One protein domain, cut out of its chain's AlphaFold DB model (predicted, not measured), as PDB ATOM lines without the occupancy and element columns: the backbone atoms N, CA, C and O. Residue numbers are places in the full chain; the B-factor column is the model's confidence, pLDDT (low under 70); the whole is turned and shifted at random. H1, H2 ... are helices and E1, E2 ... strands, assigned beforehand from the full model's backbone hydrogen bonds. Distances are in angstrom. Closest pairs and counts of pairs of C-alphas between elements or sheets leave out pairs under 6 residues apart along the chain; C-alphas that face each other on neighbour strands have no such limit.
ATOM      1  N   VAL A   2      -1.093  33.888   0.942       58.34
ATOM      2  CA  VAL A   2      -0.367  32.719   0.387       58.34
ATOM      3  C   VAL A   2      -1.094  31.384   0.644       58.34
ATOM      4  O   VAL A   2      -1.334  30.631  -0.286       58.34
ATOM      5  N   LEU A   3      -1.581  31.134   1.868       56.94
ATOM      6  CA  LEU A   3      -2.315  29.895   2.207       56.94
ATOM      7  C   LEU A   3      -3.675  29.739   1.501       56.94
ATOM      8  O   LEU A   3      -4.175  28.625   1.366       56.94
ATOM      9  N   LEU A   4      -4.290  30.847   1.075       55.78
ATOM     10  CA  LEU A   4      -5.594  30.834   0.404       55.78
ATOM     11  C   LEU A   4      -5.462  30.442  -1.078       55.78
ATOM     12  O   LEU A   4      -6.389  29.859  -1.628       55.78
ATOM     13  N   GLY A   5      -4.312  30.733  -1.700       54.47
ATOM     14  CA  GLY A   5      -4.033  30.409  -3.104       54.47
ATOM     15  C   GLY A   5      -3.774  28.922  -3.362       54.47
ATOM     16  O   GLY A   5      -4.057  28.446  -4.452       54.47
ATOM     17  N   GLU A   6      -3.328  28.180  -2.344       61.53
ATOM     18  CA  GLU A   6      -2.984  26.750  -2.440       61.53
ATOM     19  C   GLU A   6      -4.137  25.811  -2.022       61.53
ATOM     20  O   GLU A   6      -3.922  24.633  -1.747       61.53
ATOM     21  N   CYS A   7      -5.370  26.320  -1.895       65.62
ATOM     22  CA  CYS A   7      -6.533  25.584  -1.363       65.62
ATOM     23  C   CYS A   7      -6.370  25.052   0.083       65.62
ATOM     24  O   CYS A   7      -7.215  24.296   0.560       65.62
ATOM     25  N   LEU A   8      -5.325  25.463   0.814       70.00
ATOM     26  CA  LEU A   8      -5.031  24.984   2.173       70.00
ATOM     27  C   LEU A   8      -5.766  25.791   3.249       70.00
ATOM     28  O   LEU A   8      -6.254  25.231   4.225       70.00
ATOM     29  N   GLY A   9      -5.886  27.109   3.071       72.19
ATOM     30  CA  GLY A   9      -6.485  28.004   4.068       72.19
ATOM     31  C   GLY A   9      -7.998  27.841   4.260       72.19
ATOM     32  O   GLY A   9      -8.524  28.297   5.268       72.19
ATOM     33  N   GLY A  10      -8.690  27.206   3.308       83.12
ATOM     34  CA  GLY A  10     -10.124  26.899   3.381       83.12
ATOM     35  C   GLY A  10     -10.432  25.419   3.615       83.12
ATOM     36  O   GLY A  10     -11.598  25.029   3.566       83.12
ATOM     37  N   ALA A  11      -9.410  24.584   3.825       89.81
ATOM     38  CA  ALA A  11      -9.612  23.162   4.051       89.81
ATOM     39  C   ALA A  11     -10.303  22.935   5.401       89.81
ATOM     40  O   ALA A  11      -9.877  23.451   6.434       89.81
ATOM     41  N   LEU A  12     -11.375  22.146   5.391       91.38
ATOM     42  CA  LEU A  12     -12.090  21.783   6.607       91.38
ATOM     43  C   LEU A  12     -11.338  20.693   7.371       91.38
ATOM     44  O   LEU A  12     -10.771  19.771   6.780       91.38
ATOM     45  N   TYR A  13     -11.426  20.747   8.698       93.44
ATOM     46  CA  TYR A  13     -11.167  19.575   9.519       93.44
ATOM     47  C   TYR A  13     -12.132  18.449   9.110       93.44
ATOM     48  O   TYR A  13     -13.326  18.679   8.914       93.44
ATOM     49  N   TRP A  14     -11.623  17.222   8.962       94.25
ATOM     50  CA  TRP A  14     -12.383  16.115   8.372       94.25
ATOM     51  C   TRP A  14     -13.688  15.818   9.125       94.25
ATOM     52  O   TRP A  14     -14.708  15.532   8.496       94.25
ATOM     53  N   ASN A  15     -13.683  15.926  10.457       93.06
ATOM     54  CA  ASN A  15     -14.871  15.659  11.264       93.06
ATOM     55  C   ASN A  15     -15.901  16.788  11.123       93.06
ATOM     56  O   ASN A  15     -17.103  16.532  11.102       93.06
ATOM     57  N   ASP A  16     -15.451  18.036  10.961       95.62
ATOM     58  CA  ASP A  16     -16.346  19.167  10.704       95.62
ATOM     59  C   ASP A  16     -17.018  19.031   9.340       95.62
ATOM     60  O   ASP A  16     -18.221  19.267   9.233       95.62
ATOM     61  N   PHE A  17     -16.276  18.580   8.323       96.19
ATOM     62  CA  PHE A  17     -16.836  18.245   7.015       96.19
ATOM     63  C   PHE A  17     -17.899  17.143   7.115       96.19
ATOM     64  O   PHE A  17     -19.009  17.334   6.622       96.19
ATOM     65  N   GLN A  18     -17.603  16.017   7.778       94.38
ATOM     66  CA  GLN A  18     -18.573  14.925   7.920       94.38
ATOM     67  C   GLN A  18     -19.832  15.378   8.667       94.38
ATOM     68  O   GLN A  18     -20.950  15.105   8.229       94.38
ATOM     69  N   ASN A  19     -19.672  16.126   9.760       94.88
ATOM     70  CA  ASN A  19     -20.800  16.664  10.514       94.88
ATOM     71  C   ASN A  19     -21.600  17.692   9.706       94.88
ATOM     72  O   ASN A  19     -22.827  17.722   9.793       94.88
ATOM     73  N   LEU A  20     -20.933  18.528   8.906       96.31
ATOM     74  CA  LEU A  20     -21.599  19.463   8.005       96.31
ATOM     75  C   LEU A  20     -22.417  18.721   6.945       96.31
ATOM     76  O   LEU A  20     -23.595  19.028   6.790       96.31
ATOM     77  N   ALA A  21     -21.835  17.714   6.289       94.94
ATOM     78  CA  ALA A  21     -22.520  16.889   5.298       94.94
ATOM     79  C   ALA A  21     -23.801  16.263   5.879       94.94
ATOM     80  O   ALA A  21     -24.883  16.428   5.305       94.94
ATOM     81  N   LYS A  22     -23.700  15.663   7.074       93.62
ATOM     82  CA  LYS A  22     -24.839  15.094   7.812       93.62
ATOM     83  C   LYS A  22     -25.924  16.130   8.097       93.62
ATOM     84  O   LYS A  22     -27.085  15.898   7.770       93.62
ATOM     85  N   ARG A  23     -25.556  17.306   8.618       94.56
ATOM     86  CA  ARG A  23     -26.509  18.407   8.874       94.56
ATOM     87  C   ARG A  23     -27.202  18.916   7.609       94.56
ATOM     88  O   ARG A  23     -28.310  19.427   7.699       94.56
ATOM     89  N   THR A  24     -26.567  18.786   6.447       94.94
ATOM     90  CA  THR A  24     -27.136  19.196   5.153       94.94
ATOM     91  C   THR A  24     -27.941  18.100   4.443       94.94
ATOM     92  O   THR A  24     -28.375  18.308   3.312       94.94
ATOM     93  N   GLY A  25     -28.165  16.951   5.090       92.75
ATOM     94  CA  GLY A  25     -29.009  15.869   4.567       92.75
ATOM     95  C   GLY A  25     -28.257  14.695   3.934       92.75
ATOM     96  O   GLY A  25     -28.894  13.799   3.388       92.75
ATOM     97  N   PHE A  26     -26.924  14.657   4.018       95.31
ATOM     98  CA  PHE A  26     -26.122  13.497   3.611       95.31
ATOM     99  C   PHE A  26     -25.749  12.666   4.839       95.31
ATOM    100  O   PHE A  26     -24.685  12.848   5.429       95.31
ATOM    101  N   ALA A  27     -26.659  11.786   5.246       93.75
ATOM    102  CA  ALA A  27     -26.601  11.093   6.533       93.75
ATOM    103  C   ALA A  27     -25.389  10.151   6.711       93.75
ATOM    104  O   ALA A  27     -24.902  10.003   7.831       93.75
ATOM    105  N   ASP A  28     -24.854   9.582   5.625       94.31
ATOM    106  CA  ASP A  28     -23.735   8.626   5.670       94.31
ATOM    107  C   ASP A  28     -22.657   8.944   4.603       94.31
ATOM    108  O   ASP A  28     -22.681   8.394   3.495       94.31
ATOM    109  N   PRO A  29     -21.737   9.894   4.878       95.19
ATOM    110  CA  PRO A  29     -20.605  10.196   4.001       95.19
ATOM    111  C   PRO A  29     -19.592   9.051   3.911       95.19
ATOM    112  O   PRO A  29     -18.995   8.667   4.914       95.19
ATOM    113  N   ARG A  30     -19.303   8.573   2.694       95.31
ATOM    114  CA  ARG A  30     -18.355   7.470   2.464       95.31
ATOM    115  C   ARG A  30     -17.044   7.949   1.851       95.31
ATOM    116  O   ARG A  30     -17.048   8.579   0.795       95.31
ATOM    117  N   LEU A  31     -15.916   7.639   2.489       96.44
ATOM    118  CA  LEU A  31     -14.581   7.950   1.974       96.44
ATOM    119  C   LEU A  31     -14.160   6.904   0.935       96.44
ATOM    120  O   LEU A  31     -14.007   5.730   1.260       96.44
ATOM    121  N   VAL A  32     -13.968   7.328  -0.314       96.38
ATOM    122  CA  VAL A  32     -13.629   6.441  -1.441       96.38
ATOM    123  C   VAL A  32     -12.123   6.310  -1.607       96.38
ATOM    124  O   VAL A  32     -11.598   5.209  -1.728       96.38
ATOM    125  N   ALA A  33     -11.426   7.440  -1.605       94.88
ATOM    126  CA  ALA A  33      -9.985   7.494  -1.762       94.88
ATOM    127  C   ALA A  33      -9.437   8.692  -0.996       94.88
ATOM    128  O   ALA A  33     -10.107   9.718  -0.864       94.88
ATOM    129  N   ASP A  34      -8.200   8.577  -0.538       96.56
ATOM    130  CA  ASP A  34      -7.443   9.704  -0.022       96.56
ATOM    131  C   ASP A  34      -5.958   9.527  -0.293       96.56
ATOM    132  O   ASP A  34      -5.466   8.422  -0.528       96.56
ATOM    133  N   ARG A  35      -5.252  10.654  -0.271       95.31
ATOM    134  CA  ARG A  35      -3.795  10.706  -0.298       95.31
ATOM    135  C   ARG A  35      -3.292  11.894   0.520       95.31
ATOM    136  O   ARG A  35      -3.943  12.948   0.508       95.31
ATOM    137  N   PRO A  36      -2.142  11.769   1.198       94.56
ATOM    138  CA  PRO A  36      -1.518  12.904   1.862       94.56
ATOM    139  C   PRO A  36      -1.111  13.973   0.839       94.56
ATOM    140  O   PRO A  36      -0.752  13.671  -0.302       94.56
ATOM    141  N   ILE A  37      -1.180  15.235   1.256       90.75
ATOM    142  CA  ILE A  37      -0.638  16.377   0.518       90.75
ATOM    143  C   ILE A  37       0.644  16.802   1.225       90.75
ATOM    144  O   ILE A  37       0.618  17.281   2.361       90.75
ATOM    145  N   GLU A  38       1.773  16.609   0.548       89.31
ATOM    146  CA  GLU A  38       3.064  17.054   1.051       89.31
ATOM    147  C   GLU A  38       3.217  18.562   0.873       89.31
ATOM    148  O   GLU A  38       3.054  19.106  -0.218       89.31
ATOM    149  N   ILE A  39       3.564  19.242   1.963       87.25
ATOM    150  CA  ILE A  39       3.829  20.678   1.956       87.25
ATOM    151  C   ILE A  39       5.333  20.884   1.843       87.25
ATOM    152  O   ILE A  39       6.059  20.775   2.837       87.25
ATOM    153  N   GLY A  40       5.804  21.149   0.624       84.44
ATOM    154  CA  GLY A  40       7.226  21.323   0.321       84.44
ATOM    155  C   GLY A  40       7.822  22.624   0.864       84.44
ATOM    156  O   GLY A  40       8.951  22.622   1.349       84.44
ATOM    157  N   GLU A  41       7.066  23.724   0.839       87.75
ATOM    158  CA  GLU A  41       7.575  25.042   1.232       87.75
ATOM    159  C   GLU A  41       7.700  25.180   2.761       87.75
ATOM    160  O   GLU A  41       6.730  25.032   3.511       87.75
ATOM    161  N   ALA A  42       8.909  25.484   3.240       87.25
ATOM    162  CA  ALA A  42       9.217  25.555   4.669       87.25
ATOM    163  C   ALA A  42       8.459  26.673   5.407       87.25
ATOM    164  O   ALA A  42       8.038  26.474   6.546       87.25
ATOM    165  N   SER A  43       8.250  27.821   4.758       87.00
ATOM    166  CA  SER A  43       7.489  28.958   5.302       87.00
ATOM    167  C   SER A  43       6.023  28.570   5.564       87.00
ATOM    168  O   SER A  43       5.489  28.828   6.643       87.00
ATOM    169  N   ILE A  44       5.400  27.870   4.611       84.25
ATOM    170  CA  ILE A  44       4.037  27.346   4.700       84.25
ATOM    171  C   ILE A  44       3.971  26.282   5.794       84.25
ATOM    172  O   ILE A  44       3.094  26.335   6.652       84.25
ATOM    173  N   ARG A  45       4.927  25.348   5.832       85.69
ATOM    174  CA  ARG A  45       4.981  24.311   6.872       85.69
ATOM    175  C   ARG A  45       5.081  24.908   8.278       85.69
ATOM    176  O   ARG A  45       4.393  24.437   9.180       85.69
ATOM    177  N   ALA A  46       5.890  25.952   8.459       86.62
ATOM    178  CA  ALA A  46       6.006  26.657   9.732       86.62
ATOM    179  C   ALA A  46       4.679  27.317  10.145       86.62
ATOM    180  O   ALA A  46       4.291  27.222  11.306       86.62
ATOM    181  N   ALA A  47       3.954  27.918   9.196       86.50
ATOM    182  CA  ALA A  47       2.642  28.514   9.453       86.50
ATOM    183  C   ALA A  47       1.550  27.473   9.776       86.50
ATOM    184  O   ALA A  47       0.651  27.753  10.564       86.50
ATOM    185  N   LEU A  48       1.624  26.276   9.184       86.12
ATOM    186  CA  LEU A  48       0.662  25.182   9.387       86.12
ATOM    187  C   LEU A  48       0.918  24.361  10.664       86.12
ATOM    188  O   LEU A  48       0.032  23.640  11.130       86.12
ATOM    189  N   GLY A  49       2.126  24.435  11.229       88.38
ATOM    190  CA  GLY A  49       2.507  23.693  12.428       88.38
ATOM    191  C   GLY A  49       2.356  22.175  12.260       88.38
ATOM    192  O   GLY A  49       2.923  21.563  11.354       88.38
ATOM    193  N   ALA A  50       1.600  21.543  13.161       90.12
ATOM    194  CA  ALA A  50       1.387  20.093  13.158       90.12
ATOM    195  C   ALA A  50       0.275  19.624  12.204       90.12
ATOM    196  O   ALA A  50       0.084  18.416  12.056       90.12
ATOM    197  N   ALA A  51      -0.450  20.543  11.555       90.62
ATOM    198  CA  ALA A  51      -1.535  20.180  10.655       90.62
ATOM    199  C   ALA A  51      -1.042  19.269   9.516       90.62
ATOM    200  O   ALA A  51       0.094  19.367   9.035       90.62
ATOM    201  N   ARG A  52      -1.907  18.343   9.103       91.38
ATOM    202  CA  ARG A  52      -1.685  17.420   7.987       91.38
ATOM    203  C   ARG A  52      -2.848  17.559   7.022       91.38
ATOM    204  O   ARG A  52      -3.996  17.636   7.452       91.38
ATOM    205  N   PHE A  53      -2.532  17.600   5.736       92.38
ATOM    206  CA  PHE A  53      -3.502  17.835   4.678       92.38
ATOM    207  C   PHE A  53      -3.647  16.588   3.824       92.38
ATOM    208  O   PHE A  53      -2.681  15.862   3.589       92.38
ATOM    209  N   PHE A  54      -4.869  16.359   3.362       94.50
ATOM    210  CA  PHE A  54      -5.225  15.211   2.547       94.50
ATOM    211  C   PHE A  54      -6.103  15.676   1.393       94.50
ATOM    212  O   PHE A  54      -6.981  16.521   1.567       94.50
ATOM    213  N   SER A  55      -5.875  15.101   0.217       94.88
ATOM    214  CA  SER A  55      -6.853  15.121  -0.865       94.88
ATOM    215  C   SER A  55      -7.745  13.909  -0.654       94.88
ATOM    216  O   SER A  55      -7.227  12.798  -0.573       94.88
ATOM    217  N   ALA A  56      -9.051  14.124  -0.511       96.25
ATOM    218  CA  ALA A  56     -10.015  13.071  -0.227       96.25
ATOM    219  C   ALA A  56     -11.181  13.123  -1.216       96.25
ATOM    220  O   ALA A  56     -11.718  14.192  -1.509       96.25
ATOM    221  N   THR A  57     -11.595  11.957  -1.696       97.38
ATOM    222  CA  THR A  57     -12.791  11.771  -2.513       97.38
ATOM    223  C   THR A  57     -13.865  11.129  -1.652       97.38
ATOM    224  O   THR A  57     -13.721   9.983  -1.228       97.38
ATOM    225  N   TYR A  58     -14.952  11.860  -1.412       97.19
ATOM    226  CA  TYR A  58     -16.128  11.349  -0.711       97.19
ATOM    227  C   TYR A  58     -17.269  11.053  -1.683       97.19
ATOM    228  O   TYR A  58     -17.468  11.762  -2.670       97.19
ATOM    229  N   ARG A  59     -18.062  10.033  -1.359       97.19
ATOM    230  CA  ARG A  59     -19.355   9.736  -1.974       97.19
ATOM    231  C   ARG A  59     -20.455  10.093  -0.976       97.19
ATOM    232  O   ARG A  59     -20.474   9.587   0.143       97.19
ATOM    233  N   LEU A  60     -21.350  10.986  -1.385       96.94
ATOM    234  CA  LEU A  60     -22.461  11.483  -0.576       96.94
ATOM    235  C   LEU A  60     -23.775  11.067  -1.237       96.94
ATOM    236  O   LEU A  60     -24.132  11.575  -2.299       96.94
ATOM    237  N   PHE A  61     -24.483  10.121  -0.626       96.44
ATOM    238  CA  PHE A  61     -25.781   9.679  -1.120       96.44
ATOM    239  C   PHE A  61     -26.891  10.559  -0.558       96.44
ATOM    240  O   PHE A  61     -26.994  10.742   0.654       96.44
TER     241      PHE A  61
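This is residues 2 to 61 of the 159 residues of the protein "Methyltransferase type 11" of Aerococcus urinae (UniProt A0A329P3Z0). A bowed two-stranded ribbon, E1 and E2, makes one long side of an elongated, loosely built model, with E1 at the outer edge; the helices lie on the other side, H2 towards one end and the short helices H1 and H3 near the other. The part has 60 residues printed, with three named helices and two named strands in the order H1, H2, E1, H3, E2. The sheet's order is E1 - E2, antiparallel, and the class is mixed, helices and strands. The whole is loose, with a radius of gyration of the C-alphas of 13.4 A and spans of 39 by 20 by 20 A.

H1, residues 2 to 5, is close to but not clearly touching H3, residues 42 to 48; their closest C-alphas, of Leu 3 and Ile 44, are 7.3 A apart. H2, residues 14 to 23, is apart from H1 and H3. E1, residues 30 to 37, bends by 59 degrees at residue 33. It is antiparallel to its neighbour E2, residues 53 to 59, with 161 degrees between their directions. N 32 and O 57, at 2.8 A, and N 55 and O 35, at 2.9 A, are within hydrogen-bond range. H1 is apart from both strands, and H2 is apart from E2. In H2 and H3 every O i to N i+4 pair is within hydrogen-bond range; H1 is too short for such a pair.

H1 begins at C-alpha 2, (-0.367, 32.719, 0.387), and measures 5.6 A from first to last C-alpha. H2 measures 14.3 A, E1 19.9 A and H3 9.8 A. E2 measures 19.0 A and ends at C-alpha 59, (-19.355, 9.736, -1.974).

The C-alphas farthest apart, of Gly 25 and Ala 42, are 39.4 A apart. The printed part has no cut, and no link is long. Residues 2 to 7 are under 70 in pLDDT; the mean of the printed part is 88.4.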